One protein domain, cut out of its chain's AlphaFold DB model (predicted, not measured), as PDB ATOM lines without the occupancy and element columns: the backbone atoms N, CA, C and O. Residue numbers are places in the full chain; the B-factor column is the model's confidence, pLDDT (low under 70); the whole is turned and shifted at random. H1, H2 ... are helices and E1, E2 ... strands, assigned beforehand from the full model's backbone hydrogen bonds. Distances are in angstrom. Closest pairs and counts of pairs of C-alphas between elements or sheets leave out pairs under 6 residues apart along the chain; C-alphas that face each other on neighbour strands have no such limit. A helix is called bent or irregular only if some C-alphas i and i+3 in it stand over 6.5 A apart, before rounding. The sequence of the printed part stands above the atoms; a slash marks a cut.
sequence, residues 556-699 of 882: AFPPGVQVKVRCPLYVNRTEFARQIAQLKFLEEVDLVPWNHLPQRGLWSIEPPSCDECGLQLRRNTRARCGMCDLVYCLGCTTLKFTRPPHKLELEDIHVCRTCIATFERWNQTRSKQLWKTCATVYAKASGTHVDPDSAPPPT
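AT A GLANCE: This is residues 556 to 699 of the 882 residues of an uncharacterized protein of Saprolegnia parasitica (strain CBS 223.65) (UniProt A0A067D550). The model is a long body with two ends: a small head of two strand hairpins, E3 with E4 and E1 with E2, and a pair of helices, H1 and H2, side by side and running opposite ways. The long, kinked H2 begins at the head, directly after E4, and reaches back along H1, while the unnamed residues 590 to 621 run from H1 out to the far end of the head. The printed part has 144 residues with two named helices and four named strands, in the order H1, E1, E2, E3, E4, H2; each hairpin is an antiparallel sheet of two strands. The class is mixed, helices and strands, with 65 residues, under half, in named elements. The whole is loose, with a radius of gyration of the C-alphas of 19.0 A, and elongated, spanning 59 by 33 by 24 A.

IN THESE COORDINATES: E3 is residues 637 to 642, 14.9 A from first to last C-alpha, and begins with C-alpha 637 at (133.252, 160.691, 173.888). E4 is residues 651 to 656, 16.2 A long. E1 is residues 622 to 624, 6.7 A long, and E2 is residues 631 to 633, 7.2 A long. H2 is residues 657 to 686, 37.7 A long, ending with C-alpha 686 at (163.531, 179.339, 188.947). H1 is residues 573 to 589, 24.0 A long, beginning with C-alpha 573 at (165.295, 181.492, 181.917).

HOW THE PARTS SIT: E3 and E4 form an antiparallel hairpin, their directions at 143 degrees; N 640 and O 653 are within hydrogen-bond range at 2.8 A. Residues 591 to 592 pair in parallel with residues 641 to 642 of E3. E1 and E2 form the other antiparallel hairpin, at 133 degrees, with N 623 and O 632 at 2.8 A. The closest C-alphas of E1 and E4 are those of Ala 623 and His 654, 6.4 A apart. E2 and E3 meet only through their link. The closest C-alphas of E3 and H2 are those of Thr 637 and Arg 657, 5.9 A apart. H2 has a kink of 54 degrees near residue 670; it is neither bent nor irregular, but only just: C-alphas 669 and 672 are 6.3 A apart. H1 and H2 touch, closest at the C-alphas of Ala 581 and Cys 678, 5.5 A apart, at a shallow tilt of 32 degrees, opposite ways. H1 is apart from E2, E3 and E4. Every O i to N i+4 pair is within hydrogen-bond range in H1, and 24 of 26 in H2.

THE WHOLE: The two C-alphas farthest apart, those of Leu 569 and Ile 605, are 60.6 A apart. The printed part has no cut. The link from H1 to E1, 32 residues, is long. The mean pLDDT of the printed part is 81.9; residues 556 to 565, 601 to 604, 685 and 695 to 699 are under 70.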
ATOM      1  N   ALA A 556     151.973 163.488 188.857       49.50
ATOM      2  CA  ALA A 556     151.406 162.816 190.023       49.50
ATOM      3  C   ALA A 556     151.598 163.542 191.376       49.50
ATOM      4  O   ALA A 556     150.903 163.190 192.329       49.50
ATOM      5  N   PHE A 557     152.495 164.529 191.501       48.53
ATOM      6  CA  PHE A 557     152.616 165.293 192.752       48.53
ATOM      7  C   PHE A 557     151.402 166.218 192.983       48.53
ATOM      8  O   PHE A 557     150.860 166.767 192.019       48.53
ATOM      9  N   PRO A 558     150.945 166.392 194.238       47.25
ATOM     10  CA  PRO A 558     149.936 167.393 194.575       47.25
ATOM     11  C   PRO A 558     150.508 168.819 194.441       47.25
ATOM     12  O   PRO A 558     151.727 169.005 194.535       47.25
ATOM     13  N   PRO A 559     149.654 169.844 194.250       45.31
ATOM     14  CA  PRO A 559     150.092 171.237 194.306       45.31
ATOM     15  C   PRO A 559     150.740 171.539 195.668       45.31
ATOM     16  O   PRO A 559     150.175 171.216 196.709       45.31
ATOM     17  N   GLY A 560     151.935 172.142 195.653       43.69
ATOM     18  CA  GLY A 560     152.682 172.540 196.858       43.69
ATOM     19  C   GLY A 560     154.115 172.000 196.964       43.69
ATOM     20  O   GLY A 560     154.914 172.559 197.712       43.69
ATOM     21  N   VAL A 561     154.489 170.966 196.199       48.94
ATOM     22  CA  VAL A 561     155.878 170.465 196.178       48.94
ATOM     23  C   VAL A 561     156.774 171.434 195.397       48.94
ATOM     24  O   VAL A 561     156.539 171.675 194.214       48.94
ATOM     25  N   GLN A 562     157.812 171.981 196.041       47.41
ATOM     26  CA  GLN A 562     158.822 172.810 195.369       47.41
ATOM     27  C   GLN A 562     159.749 171.942 194.512       47.41
ATOM     28  O   GLN A 562     160.231 170.901 194.958       47.41
ATOM     29  N   VAL A 563     160.016 172.373 193.279       55.88
ATOM     30  CA  VAL A 563     160.752 171.587 192.279       55.88
ATOM     31  C   VAL A 563     161.840 172.461 191.678       55.88
ATOM     32  O   VAL A 563     161.542 173.417 190.974       55.88
ATOM     33  N   LYS A 564     163.109 172.139 191.947       66.62
ATOM     34  CA  LYS A 564     164.252 172.905 191.434       66.62
ATOM     35  C   LYS A 564     164.409 172.686 189.925       66.62
ATOM     36  O   LYS A 564     165.029 171.710 189.501       66.62
ATOM     37  N   VAL A 565     163.856 173.600 189.130       68.25
ATOM     38  CA  VAL A 565     163.977 173.594 187.665       68.25
ATOM     39  C   VAL A 565     165.443 173.766 187.269       68.25
ATOM     40  O   VAL A 565     166.117 174.688 187.728       68.25
ATOM     41  N   ARG A 566     165.948 172.886 186.399       72.38
ATOM     42  CA  ARG A 566     167.283 173.018 185.803       72.38
ATOM     43  C   ARG A 566     167.131 173.578 184.389       72.38
ATOM     44  O   ARG A 566     166.798 172.845 183.465       72.38
ATOM     45  N   CYS A 567     167.358 174.880 184.236       75.50
ATOM     46  CA  CYS A 567     167.415 175.526 182.926       75.50
ATOM     47  C   CYS A 567     168.813 175.332 182.303       75.50
ATOM     48  O   CYS A 567     169.803 175.551 183.010       75.50
ATOM     49  N   PRO A 568     168.930 174.962 181.014       75.88
ATOM     50  CA  PRO A 568     170.177 175.057 180.267       75.88
ATOM     51  C   PRO A 568     170.684 176.503 180.250       75.88
ATOM     52  O   PRO A 568     169.892 177.445 180.268       75.88
ATOM     53  N   LEU A 569     172.006 176.685 180.209       74.50
ATOM     54  CA  LEU A 569     172.631 178.012 180.295       74.50
ATOM     55  C   LEU A 569     172.374 178.899 179.063       74.50
ATOM     56  O   LEU A 569     172.499 180.113 179.167       74.50
ATOM     57  N   TYR A 570     172.005 178.303 177.926       75.69
ATOM     58  CA  TYR A 570     171.781 178.985 176.647       75.69
ATOM     59  C   TYR A 570     170.318 179.390 176.385       75.69
ATOM     60  O   TYR A 570     170.040 180.027 175.374       75.69
ATOM     61  N   VAL A 571     169.371 179.027 177.260       80.75
ATOM     62  CA  VAL A 571     167.952 179.395 177.104       80.75
ATOM     63  C   VAL A 571     167.618 180.553 178.039       80.75
ATOM     64  O   VAL A 571     168.002 180.546 179.211       80.75
ATOM     65  N   ASN A 572     166.863 181.539 177.545       87.94
ATOM     66  CA  ASN A 572     166.342 182.613 178.385       87.94
ATOM     67  C   ASN A 572     165.463 182.019 179.504       87.94
ATOM     68  O   ASN A 572     164.412 181.433 179.241       87.94
ATOM     69  N   ARG A 573     165.905 182.163 180.760       84.56
ATOM     70  CA  ARG A 573     165.295 181.492 181.917       84.56
ATOM     71  C   ARG A 573     163.840 181.899 182.160       84.56
ATOM     72  O   ARG A 573     163.071 181.052 182.607       84.56
ATOM     73  N   THR A 574     163.461 183.152 181.890       84.88
ATOM     74  CA  THR A 574     162.071 183.623 182.065       84.88
ATOM     75  C   THR A 574     161.149 182.969 181.044       84.88
ATOM     76  O   THR A 574     160.129 182.395 181.416       84.88
ATOM     77  N   GLU A 575     161.548 182.984 179.772       87.62
ATOM     78  CA  GLU A 575     160.799 182.369 178.675       87.62
ATOM     79  C   GLU A 575     160.695 180.851 178.853       87.62
ATOM     80  O   GLU A 575     159.610 180.285 178.727       87.62
ATOM     81  N   PHE A 576     161.780 180.193 179.262       87.69
ATOM     82  CA  PHE A 576     161.737 178.770 179.578       87.69
ATOM     83  C   PHE A 576     160.806 178.454 180.759       87.69
ATOM     84  O   PHE A 576     160.012 177.516 180.686       87.69
ATOM     85  N   ALA A 577     160.849 179.240 181.841       84.56
ATOM     86  CA  ALA A 577     159.938 179.063 182.973       84.56
ATOM     87  C   ALA A 577     158.467 179.276 182.566       84.56
ATOM     88  O   ALA A 577     157.601 178.509 182.995       84.56
ATOM     89  N   ARG A 578     158.191 180.257 181.692       87.44
ATOM     90  CA  ARG A 578     156.865 180.520 181.106       87.44
ATOM     91  C   ARG A 578     156.373 179.331 180.275       87.44
ATOM     92  O   ARG A 578     155.254 178.865 180.487       87.44
ATOM     93  N   GLN A 579     157.220 178.790 179.400       90.31
ATOM     94  CA  GLN A 579     156.906 177.602 178.601       90.31
ATOM     95  C   GLN A 579     156.680 176.369 179.491       90.31
ATOM     96  O   GLN A 579     155.688 175.670 179.330       90.31
ATOM     97  N   ILE A 580     157.510 176.114 180.504       89.12
ATOM     98  CA  ILE A 580     157.285 174.989 181.428       89.12
ATOM     99  C   ILE A 580     155.982 175.146 182.231       89.12
ATOM    100  O   ILE A 580     155.262 174.161 182.421       89.12
ATOM    101  N   ALA A 581     155.630 176.365 182.653       84.56
ATOM    102  CA  ALA A 581     154.338 176.640 183.278       84.56
ATOM    103  C   ALA A 581     153.165 176.359 182.317       84.56
ATOM    104  O   ALA A 581     152.176 175.753 182.731       84.56
ATOM    105  N   GLN A 582     153.297 176.718 181.035       88.25
ATOM    106  CA  GLN A 582     152.296 176.449 179.993       88.25
ATOM    107  C   GLN A 582     152.152 174.953 179.696       88.25
ATOM    108  O   GLN A 582     151.034 174.452 179.596       88.25
ATOM    109  N   LEU A 583     153.261 174.217 179.632       90.19
ATOM    110  CA  LEU A 583     153.257 172.770 179.428       90.19
ATOM    111  C   LEU A 583     152.556 172.054 180.588       90.19
ATOM    112  O   LEU A 583     151.694 171.206 180.365       90.19
ATOM    113  N   LYS A 584     152.867 172.448 181.831       87.31
ATOM    114  CA  LYS A 584     152.196 171.916 183.021       87.31
ATOM    115  C   LYS A 584     150.705 172.265 183.038       87.31
ATOM    116  O   LYS A 584     149.891 171.404 183.358       87.31
ATOM    117  N   PHE A 585     150.345 173.493 182.660       86.88
ATOM    118  CA  PHE A 585     148.952 173.911 182.504       86.88
ATOM    119  C   PHE A 585     148.209 173.008 181.503       86.88
ATOM    120  O   PHE A 585     147.159 172.470 181.845       86.88
ATOM    121  N   LEU A 586     148.777 172.752 180.319       88.00
ATOM    122  CA  LEU A 586     148.187 171.857 179.315       88.00
ATOM    123  C   LEU A 586     148.070 170.402 179.804       88.00
ATOM    124  O   LEU A 586     147.086 169.730 179.496       88.00
ATOM    125  N   GLU A 587     149.022 169.908 180.604       88.81
ATOM    126  CA  GLU A 587     148.895 168.589 181.237       88.81
ATOM    127  C   GLU A 587     147.812 168.536 182.327       88.81
ATOM    128  O   GLU A 587     147.160 167.501 182.465       88.81
ATOM    129  N   GLU A 588     147.593 169.618 183.081       86.44
ATOM    130  CA  GLU A 588     146.519 169.715 184.084       86.44
ATOM    131  C   GLU A 588     145.130 169.916 183.438       86.44
ATOM    132  O   GLU A 588     144.154 169.359 183.935       86.44
ATOM    133  N   VAL A 589     145.033 170.599 182.289       84.81
ATOM    134  CA  VAL A 589     143.808 170.714 181.454       84.81
ATOM    135  C   VAL A 589     143.320 169.347 180.943       84.81
ATOM    136  O   VAL A 589     142.133 169.155 180.672       84.81
ATOM    137  N   ASP A 590     144.219 168.372 180.823       85.31
ATOM    138  CA  ASP A 590     143.903 166.998 180.418       85.31
ATOM    139  C   ASP A 590     143.327 166.142 181.576       85.31
ATOM    140  O   ASP A 590     142.897 165.003 181.349       85.31
ATOM    141  N   LEU A 591     143.306 166.682 182.806       90.88
ATOM    142  CA  LEU A 591     142.787 166.040 184.016       90.88
ATOM    143  C   LEU A 591     141.407 166.594 184.406       90.88
ATOM    144  O   LEU A 591     141.269 167.758 184.777       90.88
ATOM    145  N   VAL A 592     140.395 165.729 184.449       91.81
ATOM    146  CA  VAL A 592     139.109 166.049 185.085       91.81
ATOM    147  C   VAL A 592     139.268 165.886 186.603       91.81
ATOM    148  O   VAL A 592     139.600 164.782 187.061       91.81
ATOM    149  N   PRO A 593     139.056 166.937 187.420       89.69
ATOM    150  CA  PRO A 593     139.211 166.827 188.863       89.69
ATOM    151  C   PRO A 593     138.124 165.920 189.445       89.69
ATOM    152  O   PRO A 593     136.953 166.055 189.104       89.69
ATOM    153  N   TRP A 594     138.509 165.029 190.363       88.00
ATOM    154  CA  TRP A 594     137.628 163.999 190.931       88.00
ATOM    155  C   TRP A 594     136.291 164.534 191.467       88.00
ATOM    156  O   TRP A 594     135.257 163.908 191.279       88.00
ATOM    157  N   ASN A 595     136.296 165.722 192.077       87.56
ATOM    158  CA  ASN A 595     135.104 166.342 192.665       87.56
ATOM    159  C   ASN A 595     134.056 166.804 191.625       87.56
ATOM    160  O   ASN A 595     132.979 167.231 192.023       87.56
ATOM    161  N   HIS A 596     134.370 166.752 190.323       86.31
ATOM    162  CA  HIS A 596     133.432 167.019 189.220       86.31
ATOM    163  C   HIS A 596     132.889 165.738 188.568       86.31
ATOM    164  O   HIS A 596     132.137 165.822 187.600       86.31
ATOM    165  N   LEU A 597     133.281 164.561 189.061       89.69
ATOM    166  CA  LEU A 597     132.650 163.303 188.680       89.69
ATOM    167  C   LEU A 597     131.429 163.090 189.590       89.69
ATOM    168  O   LEU A 597     131.524 163.370 190.791       89.69
ATOM    169  N   PRO A 598     130.300 162.579 189.074       87.06
ATOM    170  CA  PRO A 598     129.162 162.255 189.912       87.06
ATOM    171  C   PRO A 598     129.576 161.147 190.884       87.06
ATOM    172  O   PRO A 598     130.258 160.184 190.514       87.06
ATOM    173  N   GLN A 599     129.173 161.273 192.151       81.44
ATOM    174  CA  GLN A 599     129.319 160.163 193.088       81.44
ATOM    175  C   GLN A 599     128.468 159.008 192.559       81.44
ATOM    176  O   GLN A 599     127.280 159.194 192.308       81.44
ATOM    177  N   ARG A 600     129.089 157.844 192.327       74.00
ATOM    178  CA  ARG A 600     128.446 156.699 191.664       74.00
ATOM    179  C   ARG A 600     127.236 156.219 192.473       74.00
ATOM    180  O   ARG A 600     127.404 155.486 193.445       74.00
ATOM    181  N   GLY A 601     126.044 156.645 192.063       69.94
ATOM    182  CA  GLY A 601     124.770 156.152 192.578       69.94
ATOM    183  C   GLY A 601     124.453 154.746 192.064       69.94
ATOM    184  O   GLY A 601     125.214 154.167 191.284       69.94
ATOM    185  N   LEU A 602     123.319 154.186 192.496       64.44
ATOM    186  CA  LEU A 602     122.837 152.926 191.932       64.44
ATOM    187  C   LEU A 602     122.535 153.095 190.436       64.44
ATOM    188  O   LEU A 602     121.911 154.063 190.006       64.44
ATOM    189  N   TRP A 603     122.993 152.122 189.656       69.12
ATOM    190  CA  TRP A 603     122.946 152.120 188.201       69.12
ATOM    191  C   TRP A 603     121.497 152.020 187.705       69.12
ATOM    192  O   TRP A 603     120.873 150.967 187.827       69.12
ATOM    193  N   SER A 604     120.969 153.102 187.123       67.19
ATOM    194  CA  SER A 604     119.681 153.060 186.421       67.19
ATOM    195  C   SER A 604     119.772 152.216 185.142       67.19
ATOM    196  O   SER A 604     120.841 152.116 184.526       67.19
ATOM    197  N   ILE A 605     118.649 151.615 184.742       71.12
ATOM    198  CA  ILE A 605     118.539 150.789 183.533       71.12
ATOM    199  C   ILE A 605     118.699 151.694 182.302       71.12
ATOM    200  O   ILE A 605     117.938 152.634 182.100       71.12
ATOM    201  N   GLU A 606     119.729 151.423 181.502       74.19
ATOM    202  CA  GLU A 606     120.207 152.335 180.457       74.19
ATOM    203  C   GLU A 606     119.343 152.352 179.184       74.19
ATOM    204  O   GLU A 606     118.937 151.281 178.711       74.19
ATOM    205  N   PRO A 607     119.182 153.522 178.530       77.12
ATOM    206  CA  PRO A 607     118.631 153.588 177.182       77.12
ATOM    207  C   PRO A 607     119.521 152.832 176.169       77.12
ATOM    208  O   PRO A 607     120.732 152.675 176.362       77.12
ATOM    209  N   PRO A 608     118.948 152.328 175.059       87.56
ATOM    210  CA  PRO A 608     119.700 151.586 174.052       87.56
ATOM    211  C   PRO A 608     120.469 152.467 173.054       87.56
ATOM    212  O   PRO A 608     121.215 151.920 172.243       87.56
ATOM    213  N   SER A 609     120.296 153.789 173.084       95.38
ATOM    214  CA  SER A 609     120.834 154.769 172.128       95.38
ATOM    215  C   SER A 609     121.890 155.693 172.740       95.38
ATOM    216  O   SER A 609     121.948 155.865 173.951       95.38
ATOM    217  N   CYS A 610     122.726 156.295 171.892       95.50
ATOM    218  CA  CYS A 610     123.649 157.368 172.264       95.50
ATOM    219  C   CYS A 610     122.889 158.666 172.559       95.50
ATOM    220  O   CYS A 610     122.205 159.168 171.666       95.50
ATOM    221  N   ASP A 611     123.101 159.257 173.734       94.00
ATOM    222  CA  ASP A 611     122.440 160.506 174.141       94.00
ATOM    223  C   ASP A 611     122.848 161.744 173.301       94.00
ATOM    224  O   ASP A 611     122.142 162.744 173.303       94.00
ATOM    225  N   GLU A 612     123.960 161.690 172.549       94.38
ATOM    226  CA  GLU A 612     124.411 162.798 171.677       94.38
ATOM    227  C   GLU A 612     123.965 162.642 170.209       94.38
ATOM    228  O   GLU A 612     123.668 163.628 169.545       94.38
ATOM    229  N   CYS A 613     123.969 161.417 169.662       95.94
ATOM    230  CA  CYS A 613     123.761 161.184 168.222       95.94
ATOM    231  C   CYS A 613     122.643 160.190 167.877       95.94
ATOM    232  O   CYS A 613     122.533 159.781 166.723       95.94
ATOM    233  N   GLY A 614     121.859 159.731 168.859       95.19
ATOM    234  CA  GLY A 614     120.733 158.805 168.669       95.19
ATOM    235  C   GLY A 614     121.100 157.372 168.249       95.19
ATOM    236  O   GLY A 614     120.273 156.471 168.368       95.19
ATOM    237  N   LEU A 615     122.338 157.124 167.802       95.81
ATOM    238  CA  LEU A 615     122.807 155.821 167.321       95.81
ATOM    239  C   LEU A 615     122.541 154.708 168.344       95.81
ATOM    240  O   LEU A 615     123.004 154.802 169.480       95.81
ATOM    241  N   GLN A 616     121.865 153.627 167.940       95.69
ATOM    242  CA  GLN A 616     121.678 152.452 168.797       95.69
ATOM    243  C   GLN A 616     123.017 151.771 169.116       95.69
ATOM    244  O   GLN A 616     123.813 151.452 168.230       95.69
ATOM    245  N   LEU A 617     123.263 151.519 170.401       93.44
ATOM    246  CA  LEU A 617     124.540 151.050 170.922       93.44
ATOM    247  C   LEU A 617     124.476 149.594 171.372       93.44
ATOM    248  O   LEU A 617     123.727 149.218 172.284       93.44
ATOM    249  N   ARG A 618     125.369 148.779 170.807       92.06
ATOM    250  CA  ARG A 618     125.667 147.434 171.308       92.06
ATOM    251  C   ARG A 618     126.411 147.545 172.641       92.06
ATOM    252  O   ARG A 618     127.119 148.519 172.876       92.06
ATOM    253  N   ARG A 619     126.300 146.535 173.513       86.69
ATOM    254  CA  ARG A 619     126.918 146.544 174.861       86.69
ATOM    255  C   ARG A 619     128.424 146.868 174.867       86.69
ATOM    256  O   ARG A 619     128.916 147.377 175.861       86.69
ATOM    257  N   ASN A 620     129.140 146.590 173.776       89.81
ATOM    258  CA  ASN A 620     130.576 146.840 173.619       89.81
ATOM    259  C   ASN A 620     130.943 148.200 172.985       89.81
ATOM    260  O   ASN A 620     132.123 148.538 172.972       89.81
ATOM    261  N   THR A 621     129.986 148.966 172.446       90.50
ATOM    262  CA  THR A 621     130.229 150.303 171.858       90.50
ATOM    263  C   THR A 621     129.716 151.456 172.725       90.50
ATOM    264  O   THR A 621     129.870 152.621 172.350       90.50
ATOM    265  N   ARG A 622     129.127 151.132 173.884       92.44
ATOM    266  CA  ARG A 622     128.692 152.074 174.921       92.44
ATOM    267  C   ARG A 622     129.875 152.553 175.753       92.44
ATOM    268  O   ARG A 622     130.674 151.747 176.225       92.44
ATOM    269  N   ALA A 623     129.926 153.855 175.992       93.81
ATOM    270  CA  ALA A 623     130.801 154.490 176.959       93.81
ATOM    271  C   ALA A 623     129.976 155.463 177.808       93.81
ATOM    272  O   ALA A 623     129.338 156.371 177.277       93.81
ATOM    273  N   ARG A 624     129.993 155.287 179.133       93.31
ATOM    274  CA  ARG A 624     129.404 156.258 180.061       93.31
ATOM    275  C   ARG A 624     130.304 157.479 180.187       93.31
ATOM    276  O   ARG A 624     131.520 157.341 180.338       93.31
ATOM    277  N   CYS A 625     129.712 158.666 180.156       95.75
ATOM    278  CA  CYS A 625     130.430 159.898 180.447       95.75
ATOM    279  C   CYS A 625     130.709 159.996 181.951       95.75
ATOM    280  O   CYS A 625     129.793 160.147 182.747       95.75
ATOM    281  N   GLY A 626     131.975 160.012 182.356       93.56
ATOM    282  CA  GLY A 626     132.382 160.146 183.753       93.56
ATOM    283  C   GLY A 626     132.018 161.480 184.419       93.56
ATOM    284  O   GLY A 626     132.313 161.629 185.595       93.56
ATOM    285  N   MET A 627     131.412 162.441 183.709       94.06
ATOM    286  CA  MET A 627     130.952 163.722 184.272       94.06
ATOM    287  C   MET A 627     129.424 163.837 184.414       94.06
ATOM    288  O   MET A 627     128.973 164.473 185.358       94.06
ATOM    289  N   CYS A 628     128.627 163.234 183.523       94.12
ATOM    290  CA  CYS A 628     127.154 163.261 183.601       94.12
ATOM    291  C   CYS A 628     126.499 161.877 183.769       94.12
ATOM    292  O   CYS A 628     125.284 161.802 183.887       94.12
ATOM    293  N   ASP A 629     127.284 160.794 183.762       92.75
ATOM    294  CA  ASP A 629     126.878 159.376 183.842       92.75
ATOM    295  C   ASP A 629     125.925 158.864 182.731       92.75
ATOM    296  O   ASP A 629     125.566 157.688 182.703       92.75
ATOM    297  N   LEU A 630     125.589 159.721 181.760       93.69
ATOM    298  CA  LEU A 630     124.826 159.393 180.548       93.69
ATOM    299  C   LEU A 630     125.623 158.514 179.560       93.69
ATOM    300  O   LEU A 630     126.858 158.415 179.646       93.69
ATOM    301  N   VAL A 631     124.925 157.862 178.623       94.25
ATOM    302  CA  VAL A 631     125.462 156.789 177.769       94.25
ATOM    303  C   VAL A 631     125.682 157.277 176.337       94.25
ATOM    304  O   VAL A 631     124.771 157.662 175.611       94.25
ATOM    305  N   TYR A 632     126.927 157.178 175.883       95.56
ATOM    306  CA  TYR A 632     127.350 157.689 174.585       95.56
ATOM    307  C   TYR A 632     128.027 156.610 173.742       95.56
ATOM    308  O   TYR A 632     128.552 155.615 174.250       95.56
ATOM    309  N   CYS A 633     128.057 156.817 172.427       95.75
ATOM    310  CA  CYS A 633     128.929 156.054 171.545       95.75
ATOM    311  C   CYS A 633     130.384 156.502 171.747       95.75
ATOM    312  O   CYS A 633     130.648 157.661 172.080       95.75
ATOM    313  N   LEU A 634     131.347 155.615 171.481       94.12
ATOM    314  CA  LEU A 634     132.772 155.942 171.613       94.12
ATOM    315  C   LEU A 634     133.175 157.221 170.848       94.12
ATOM    316  O   LEU A 634     133.930 158.019 171.394       94.12
ATOM    317  N   GLY A 635     132.619 157.470 169.653       95.25
ATOM    318  CA  GLY A 635     132.894 158.672 168.843       95.25
ATOM    319  C   GLY A 635     132.299 159.989 169.374       95.25
ATOM    320  O   GLY A 635     132.771 161.071 169.011       95.25
ATOM    321  N   CYS A 636     131.303 159.916 170.262       96.62
ATOM    322  CA  CYS A 636     130.729 161.060 170.982       96.62
ATOM    323  C   CYS A 636     131.407 161.302 172.342       96.62
ATOM    324  O   CYS A 636     131.036 162.233 173.056       96.62
ATOM    325  N   THR A 637     132.429 160.509 172.685       96.06
ATOM    326  CA  THR A 637     133.252 160.691 173.888       96.06
ATOM    327  C   THR A 637     134.713 160.962 173.547       96.06
ATOM    328  O   THR A 637     135.210 160.555 172.502       96.06
ATOM    329  N   THR A 638     135.439 161.610 174.452       93.88
ATOM    330  CA  THR A 638     136.906 161.665 174.431       93.88
ATOM    331  C   THR A 638     137.459 161.053 175.710       93.88
ATOM    332  O   THR A 638     136.889 161.222 176.789       93.88
ATOM    333  N   LEU A 639     138.578 160.337 175.592       92.31
ATOM    334  CA  LEU A 639     139.261 159.734 176.731       92.31
ATOM    335  C   LEU A 639     140.096 160.786 177.476       92.31
ATOM    336  O   LEU A 639     141.146 161.224 176.988       92.31
ATOM    337  N   LYS A 640     139.635 161.155 178.670       93.31
ATOM    338  CA  LYS A 640     140.328 162.024 179.626       93.31
ATOM    339  C   LYS A 640     140.841 161.205 180.810       93.31
ATOM    340  O   LYS A 640     140.552 160.015 180.935       93.31
ATOM    341  N   PHE A 641     141.629 161.835 181.673       93.25
ATOM    342  CA  PHE A 641     142.141 161.207 182.888       93.25
ATOM    343  C   PHE A 641     141.526 161.854 184.126       93.25
ATOM    344  O   PHE A 641     141.241 163.049 184.129       93.25
ATOM    345  N   THR A 642     141.388 161.096 185.207       93.69
ATOM    346  CA  THR A 642     141.085 161.639 186.538       93.69
ATOM    347  C   THR A 642     142.044 161.083 187.587       93.69
ATOM    348  O   THR A 642     142.692 160.056 187.373       93.69
ATOM    349  N   ARG A 643     142.156 161.768 188.730       91.19
ATOM    350  CA  ARG A 643     142.965 161.345 189.882       91.19
ATOM    351  C   ARG A 643     142.058 161.128 191.095       91.19
ATOM    352  O   ARG A 643     141.723 162.110 191.758       91.19
ATOM    353  N   PRO A 644     141.676 159.880 191.412       88.12
ATOM    354  CA  PRO A 644     140.927 159.589 192.628       88.12
ATOM    355  C   PRO A 644     141.762 159.950 193.869       88.12
ATOM    356  O   PRO A 644     142.956 159.653 193.895       88.12
ATOM    357  N   PRO A 645     141.178 160.535 194.931       85.06
ATOM    358  CA  PRO A 645     141.937 161.065 196.072       85.06
ATOM    359  C   PRO A 645     142.725 159.996 196.846       85.06
ATOM    360  O   PRO A 645     143.707 160.307 197.511       85.06
ATOM    361  N   HIS A 646     142.316 158.730 196.736       85.12
ATOM    362  CA  HIS A 646     142.936 157.571 197.377       85.12
ATOM    363  C   HIS A 646     143.868 156.772 196.438       85.12
ATOM    364  O   HIS A 646     144.412 155.746 196.850       85.12
ATOM    365  N   LYS A 647     144.064 157.202 195.180       85.19
ATOM    366  CA  LYS A 647     144.898 156.509 194.180       85.19
ATOM    367  C   LYS A 647     145.968 157.438 193.606       85.19
ATOM    368  O   LYS A 647     145.694 158.532 193.130       85.19
ATOM    369  N   LEU A 648     147.207 156.947 193.586       84.19
ATOM    370  CA  LEU A 648     148.334 157.599 192.901       84.19
ATOM    371  C   LEU A 648     148.322 157.377 191.379       84.19
ATOM    372  O   LEU A 648     149.117 157.984 190.663       84.19
ATOM    373  N   GLU A 649     147.472 156.472 190.896       89.62
ATOM    374  CA  GLU A 649     147.315 156.140 189.481       89.62
ATOM    375  C   GLU A 649     146.172 156.967 188.883       89.62
ATOM    376  O   GLU A 649     145.138 157.148 189.526       89.62
ATOM    377  N   LEU A 650     146.358 157.472 187.659       91.44
ATOM    378  CA  LEU A 650     145.269 158.113 186.926       91.44
ATOM    379  C   LEU A 650     144.352 157.039 186.334       91.44
ATOM    380  O   LEU A 650     144.813 156.055 185.739       91.44
ATOM    381  N   GLU A 651     143.052 157.258 186.473       91.88
ATOM    382  CA  GLU A 651     142.017 156.433 185.857       91.88
ATOM    383  C   GLU A 651     141.590 157.062 184.529       91.88
ATOM    384  O   GLU A 651     141.478 158.286 184.422       91.88
ATOM    385  N   ASP A 652     141.403 156.222 183.510       92.75
ATOM    386  CA  ASP A 652     140.927 156.662 182.201       92.75
ATOM    387  C   ASP A 652     139.399 156.782 182.293       92.75
ATOM    388  O   ASP A 652     138.732 155.829 182.706       92.75
ATOM    389  N   ILE A 653     138.844 157.933 181.921       94.69
ATOM    390  CA  ILE A 653     137.398 158.164 181.874       94.69
ATOM    391  C   ILE A 653     136.994 158.655 180.487       94.69
ATOM    392  O   ILE A 653     137.678 159.471 179.869       94.69
ATOM    393  N   HIS A 654     135.863 158.170 179.993       95.31
ATOM    394  CA  HIS A 654     135.220 158.753 178.823       95.31
ATOM    395  C   HIS A 654     134.447 159.995 179.258       95.31
ATOM    396  O   HIS A 654     133.806 159.978 180.304       95.31
ATOM    397  N   VAL A 655     134.496 161.071 178.482       95.69
ATOM    398  CA  VAL A 655     133.711 162.291 178.729       95.69
ATOM    399  C   VAL A 655     133.021 162.671 177.424       95.69
ATOM    400  O   VAL A 655     133.670 162.653 176.380       95.69
ATOM    401  N   CYS A 656     131.719 162.955 177.443       96.62
ATOM    402  CA  CYS A 656     130.991 163.361 176.240       96.62
ATOM    403  C   CYS A 656     131.393 164.764 175.770       96.62
ATOM    404  O   CYS A 656     131.890 165.577 176.557       96.62
ATOM    405  N   ARG A 657     131.157 165.064 174.489       95.19
ATOM    406  CA  ARG A 657     131.480 166.371 173.886       95.19
ATOM    407  C   ARG A 657     130.830 167.541 174.632       95.19
ATOM    408  O   ARG A 657     131.507 168.533 174.890       95.19
ATOM    409  N   THR A 658     129.581 167.399 175.070       94.69
ATOM    410  CA  THR A 658     128.849 168.398 175.874       94.69
ATOM    411  C   THR A 658     129.539 168.699 177.209       94.69
ATOM    412  O   THR A 658     129.737 169.865 177.572       94.69
ATOM    413  N   CYS A 659     129.954 167.658 177.943       94.81
ATOM    414  CA  CYS A 659     130.704 167.818 179.188       94.81
ATOM    415  C   CYS A 659     132.111 168.369 178.946       94.81
ATOM    416  O   CYS A 659     132.568 169.163 179.760       94.81
ATOM    417  N   ILE A 660     132.771 168.030 177.833       92.69
ATOM    418  CA  ILE A 660     134.071 168.608 177.454       92.69
ATOM    419  C   ILE A 660     133.932 170.102 177.158       92.69
ATOM    420  O   ILE A 660     134.626 170.886 177.787       92.69
ATOM    421  N   ALA A 661     132.992 170.525 176.311       91.50
ATOM    422  CA  ALA A 661     132.782 171.942 175.997       91.50
ATOM    423  C   ALA A 661     132.363 172.770 177.231       91.50
ATOM    424  O   ALA A 661     132.652 173.964 177.348       91.50
ATOM    425  N   THR A 662     131.673 172.149 178.189       90.19
ATOM    426  CA  THR A 662     131.336 172.775 179.477       90.19
ATOM    427  C   THR A 662     132.543 172.819 180.416       90.19
ATOM    428  O   THR A 662     132.793 173.851 181.039       90.19
ATOM    429  N   PHE A 663     133.336 171.747 180.468       87.75
ATOM    430  CA  PHE A 663     134.592 171.694 181.209       87.75
ATOM    431  C   PHE A 663     135.613 172.692 180.664       87.75
ATOM    432  O   PHE A 663     136.259 173.362 181.452       87.75
ATOM    433  N   GLU A 664     135.729 172.854 179.347       86.00
ATOM    434  CA  GLU A 664     136.617 173.821 178.700       86.00
ATOM    435  C   GLU A 664     136.202 175.259 179.019       86.00
ATOM    436  O   GLU A 664     137.057 176.042 179.421       86.00
ATOM    437  N   ARG A 665     134.905 175.597 178.972       86.00
ATOM    438  CA  ARG A 665     134.403 176.916 179.410       86.00
ATOM    439  C   ARG A 665     134.672 177.187 180.896       86.00
ATOM    440  O   ARG A 665     135.153 178.260 181.250       86.00
ATOM    441  N   TRP A 666     134.433 176.209 181.769       82.44
ATOM    442  CA  TRP A 666     134.785 176.308 183.193       82.44
ATOM    443  C   TRP A 666     136.304 176.400 183.412       82.44
ATOM    444  O   TRP A 666     136.787 177.134 184.275       82.44
ATOM    445  N   ASN A 667     137.085 175.691 182.604       78.81
ATOM    446  CA  ASN A 667     138.532 175.723 182.687       78.81
ATOM    447  C   ASN A 667     139.094 177.014 182.081       78.81
ATOM    448  O   ASN A 667     140.151 177.433 182.508       78.81
ATOM    449  N   GLN A 668     138.401 177.713 181.176       79.00
ATOM    450  CA  GLN A 668     138.788 179.050 180.699       79.00
ATOM    451  C   GLN A 668     138.626 180.141 181.769       79.00
ATOM    452  O   GLN A 668     139.384 181.111 181.771       79.00
ATOM    453  N   THR A 669     137.680 180.001 182.705       77.25
ATOM    454  CA  THR A 669     137.569 180.927 183.847       77.25
ATOM    455  C   THR A 669     138.555 180.555 184.956       77.25
ATOM    456  O   THR A 669     139.237 181.429 185.500       77.25
ATOM    457  N   ARG A 670     138.726 179.254 185.237       71.81
ATOM    458  CA  ARG A 670     139.719 178.752 186.202       71.81
ATOM    459  C   ARG A 670     141.168 178.853 185.705       71.81
ATOM    460  O   ARG A 670     142.072 178.968 186.534       71.81
ATOM    461  N   SER A 671     141.419 178.849 184.396       70.06
ATOM    462  CA  SER A 671     142.769 178.833 183.812       70.06
ATOM    463  C   SER A 671     143.570 180.048 184.215       70.06
ATOM    464  O   SER A 671     144.754 179.899 184.477       70.06
ATOM    465  N   LYS A 672     142.942 181.218 184.363       76.50
ATOM    466  CA  LYS A 672     143.617 182.409 184.887       76.50
ATOM    467  C   LYS A 672     144.163 182.157 186.297       76.50
ATOM    468  O   LYS A 672     145.323 182.450 186.554       76.50
ATOM    469  N   GLN A 673     143.398 181.535 187.197       77.38
ATOM    470  CA  GLN A 673     143.887 181.177 188.539       77.38
ATOM    471  C   GLN A 673     144.920 180.035 188.518       77.38
ATOM    472  O   GLN A 673     145.901 180.074 189.266       77.38
ATOM    473  N   LEU A 674     144.732 179.026 187.659       73.81
ATOM    474  CA  LEU A 674     145.663 177.899 187.517       73.81
ATOM    475  C   LEU A 674     147.009 178.353 186.929       73.81
ATOM    476  O   LEU A 674     148.062 177.977 187.444       73.81
ATOM    477  N   TRP A 675     146.968 179.219 185.913       77.44
ATOM    478  CA  TRP A 675     148.111 179.910 185.322       77.44
ATOM    479  C   TRP A 675     148.825 180.756 186.364       77.44
ATOM    480  O   TRP A 675     150.003 180.514 186.595       77.44
ATOM    481  N   LYS A 676     148.119 181.654 187.068       80.69
ATOM    482  CA  LYS A 676     148.692 182.455 188.166       80.69
ATOM    483  C   LYS A 676     149.416 181.579 189.189       80.69
ATOM    484  O   LYS A 676     150.550 181.875 189.565       80.69
ATOM    485  N   THR A 677     148.804 180.464 189.587       76.62
ATOM    486  CA  THR A 677     149.401 179.501 190.526       76.62
ATOM    487  C   THR A 677     150.654 178.841 189.943       76.62
ATOM    488  O   THR A 677     151.685 178.798 190.612       76.62
ATOM    489  N   CYS A 678     150.606 178.358 188.697       73.50
ATOM    490  CA  CYS A 678     151.753 177.732 188.036       73.50
ATOM    491  C   CYS A 678     152.893 178.730 187.805       73.50
ATOM    492  O   CYS A 678     154.025 178.431 188.174       73.50
ATOM    493  N   ALA A 679     152.597 179.918 187.278       75.31
ATOM    494  CA  ALA A 679     153.542 181.010 187.073       75.31
ATOM    495  C   ALA A 679     154.225 181.411 188.388       75.31
ATOM    496  O   ALA A 679     155.449 181.455 188.439       75.31
ATOM    497  N   THR A 680     153.468 181.589 189.479       77.06
ATOM    498  CA  THR A 680     154.028 181.933 190.801       77.06
ATOM    499  C   THR A 680     154.910 180.816 191.366       77.06
ATOM    500  O   THR A 680     156.006 181.078 191.869       77.06
ATOM    501  N   VAL A 681     154.468 179.554 191.275       73.69
ATOM    502  CA  VAL A 681     155.255 178.396 191.738       73.69
ATOM    503  C   VAL A 681     156.546 178.254 190.933       73.69
ATOM    504  O   VAL A 681     157.603 178.031 191.526       73.69
ATOM    505  N   TYR A 682     156.488 178.417 189.608       70.62
ATOM    506  CA  TYR A 682     157.671 178.342 188.756       70.62
ATOM    507  C   TYR A 682     158.605 179.531 188.955       70.62
ATOM    508  O   TYR A 682     159.791 179.294 189.150       70.62
ATOM    509  N   ALA A 683     158.094 180.761 189.031       74.12
ATOM    510  CA  ALA A 683     158.883 181.961 189.313       74.12
ATOM    511  C   ALA A 683     159.681 181.836 190.620       74.12
ATOM    512  O   ALA A 683     160.886 182.101 190.658       74.12
ATOM    513  N   LYS A 684     159.031 181.338 191.681       76.94
ATOM    514  CA  LYS A 684     159.673 181.055 192.973       76.94
ATOM    515  C   LYS A 684     160.729 179.946 192.884       76.94
ATOM    516  O   LYS A 684     161.707 179.981 193.625       76.94
ATOM    517  N   ALA A 685     160.544 178.966 192.002       68.81
ATOM    518  CA  ALA A 685     161.443 177.825 191.844       68.81
ATOM    519  C   ALA A 685     162.641 178.082 190.908       68.81
ATOM    520  O   ALA A 685     163.704 177.491 191.104       68.81
ATOM    521  N   SER A 686     162.479 178.933 189.891       71.31
ATOM    522  CA  SER A 686     163.531 179.339 188.947       71.31
ATOM    523  C   SER A 686     164.305 180.580 189.401       71.31
ATOM    524  O   SER A 686     165.398 180.827 188.890       71.31
ATOM    525  N   GLY A 687     163.746 181.365 190.331       78.31
ATOM    526  CA  GLY A 687     164.278 182.671 190.722       78.31
ATOM    527  C   GLY A 687     164.073 183.747 189.650       78.31
ATOM    528  O   GLY A 687     164.855 184.690 189.581       78.31
ATOM    529  N   THR A 688     163.065 183.597 188.785       72.81
ATOM    530  CA  THR A 688     162.791 184.524 187.674       72.81
ATOM    531  C   THR A 688     161.375 185.067 187.749       72.81
ATOM    532  O   THR A 688     160.442 184.288 187.918       72.81
ATOM    533  N   HIS A 689     161.180 186.367 187.532       73.12
ATOM    534  CA  HIS A 689     159.834 186.928 187.420       73.12
ATOM    535  C   HIS A 689     159.103 186.336 186.202       73.12
ATOM    536  O   HIS A 689     159.580 186.449 185.072       73.12
ATOM    537  N   VAL A 690     157.954 185.701 186.437       72.50
ATOM    538  CA  VAL A 690     156.984 185.317 185.404       72.50
ATOM    539  C   VAL A 690     155.733 186.116 185.717       72.50
ATOM    540  O   VAL A 690     155.174 185.946 186.798       72.50
ATOM    541  N   ASP A 691     155.330 187.007 184.813       75.69
ATOM    542  CA  ASP A 691     154.166 187.866 185.029       75.69
ATOM    543  C   ASP A 691     152.889 186.997 185.128       75.69
ATOM    544  O   ASP A 691     152.520 186.325 184.155       75.69
ATOM    545  N   PRO A 692     152.218 186.971 186.297       70.94
ATOM    546  CA  PRO A 692     151.065 186.112 186.541       70.94
ATOM    547  C   PRO A 692     149.808 186.569 185.778       70.94
ATOM    548  O   PRO A 692     148.888 185.769 185.600       70.94
ATOM    549  N   ASP A 693     149.755 187.816 185.313       77.69
ATOM    550  CA  ASP A 693     148.652 188.372 184.527       77.69
ATOM    551  C   ASP A 693     148.849 188.187 183.011       77.69
ATOM    552  O   ASP A 693     147.864 188.122 182.272       77.69
ATOM    553  N   SER A 694     150.086 187.935 182.561       74.00
ATOM    554  CA  SER A 694     150.443 187.550 181.179       74.00
ATOM    555  C   SER A 694     150.026 186.115 180.778       74.00
ATOM    556  O   SER A 694     150.785 185.356 180.167       74.00
ATOM    557  N   ALA A 695     148.808 185.701 181.132       65.06
ATOM    558  CA  ALA A 695     148.265 184.407 180.727       65.06
ATOM    559  C   ALA A 695     148.211 184.294 179.189       65.06
ATOM    560  O   ALA A 695     147.724 185.223 178.538       65.06
ATOM    561  N   PRO A 696     148.658 183.171 178.587       59.47
ATOM    562  CA  PRO A 696     148.485 182.964 177.155       59.47
ATOM    563  C   PRO A 696     146.985 183.018 176.809       59.47
ATOM    564  O   PRO A 696     146.169 182.481 177.571       59.47
ATOM    565  N   PRO A 697     146.592 183.666 175.696       52.16
ATOM    566  CA  PRO A 697     145.187 183.784 175.327       52.16
ATOM    567  C   PRO A 697     144.566 182.387 175.142       52.16
ATOM    568  O   PRO A 697     145.231 181.492 174.621       52.16
ATOM    569  N   PRO A 698     143.298 182.170 175.540       44.41
ATOM    570  CA  PRO A 698     142.664 180.846 175.549       44.41
ATOM    571  C   PRO A 698     142.274 180.313 174.152       44.41
ATOM    572  O   PRO A 698     141.394 179.460 174.044       44.41
ATOM    573  N   THR A 699     142.877 180.826 173.078       41.56
ATOM    574  CA  THR A 699     142.552 180.482 171.690       41.56
ATOM    575  C   THR A 699     143.365 179.289 171.169       41.56
ATOM    576  O   THR A 699     144.448 178.972 171.653       41.56
TER     577      THR A 699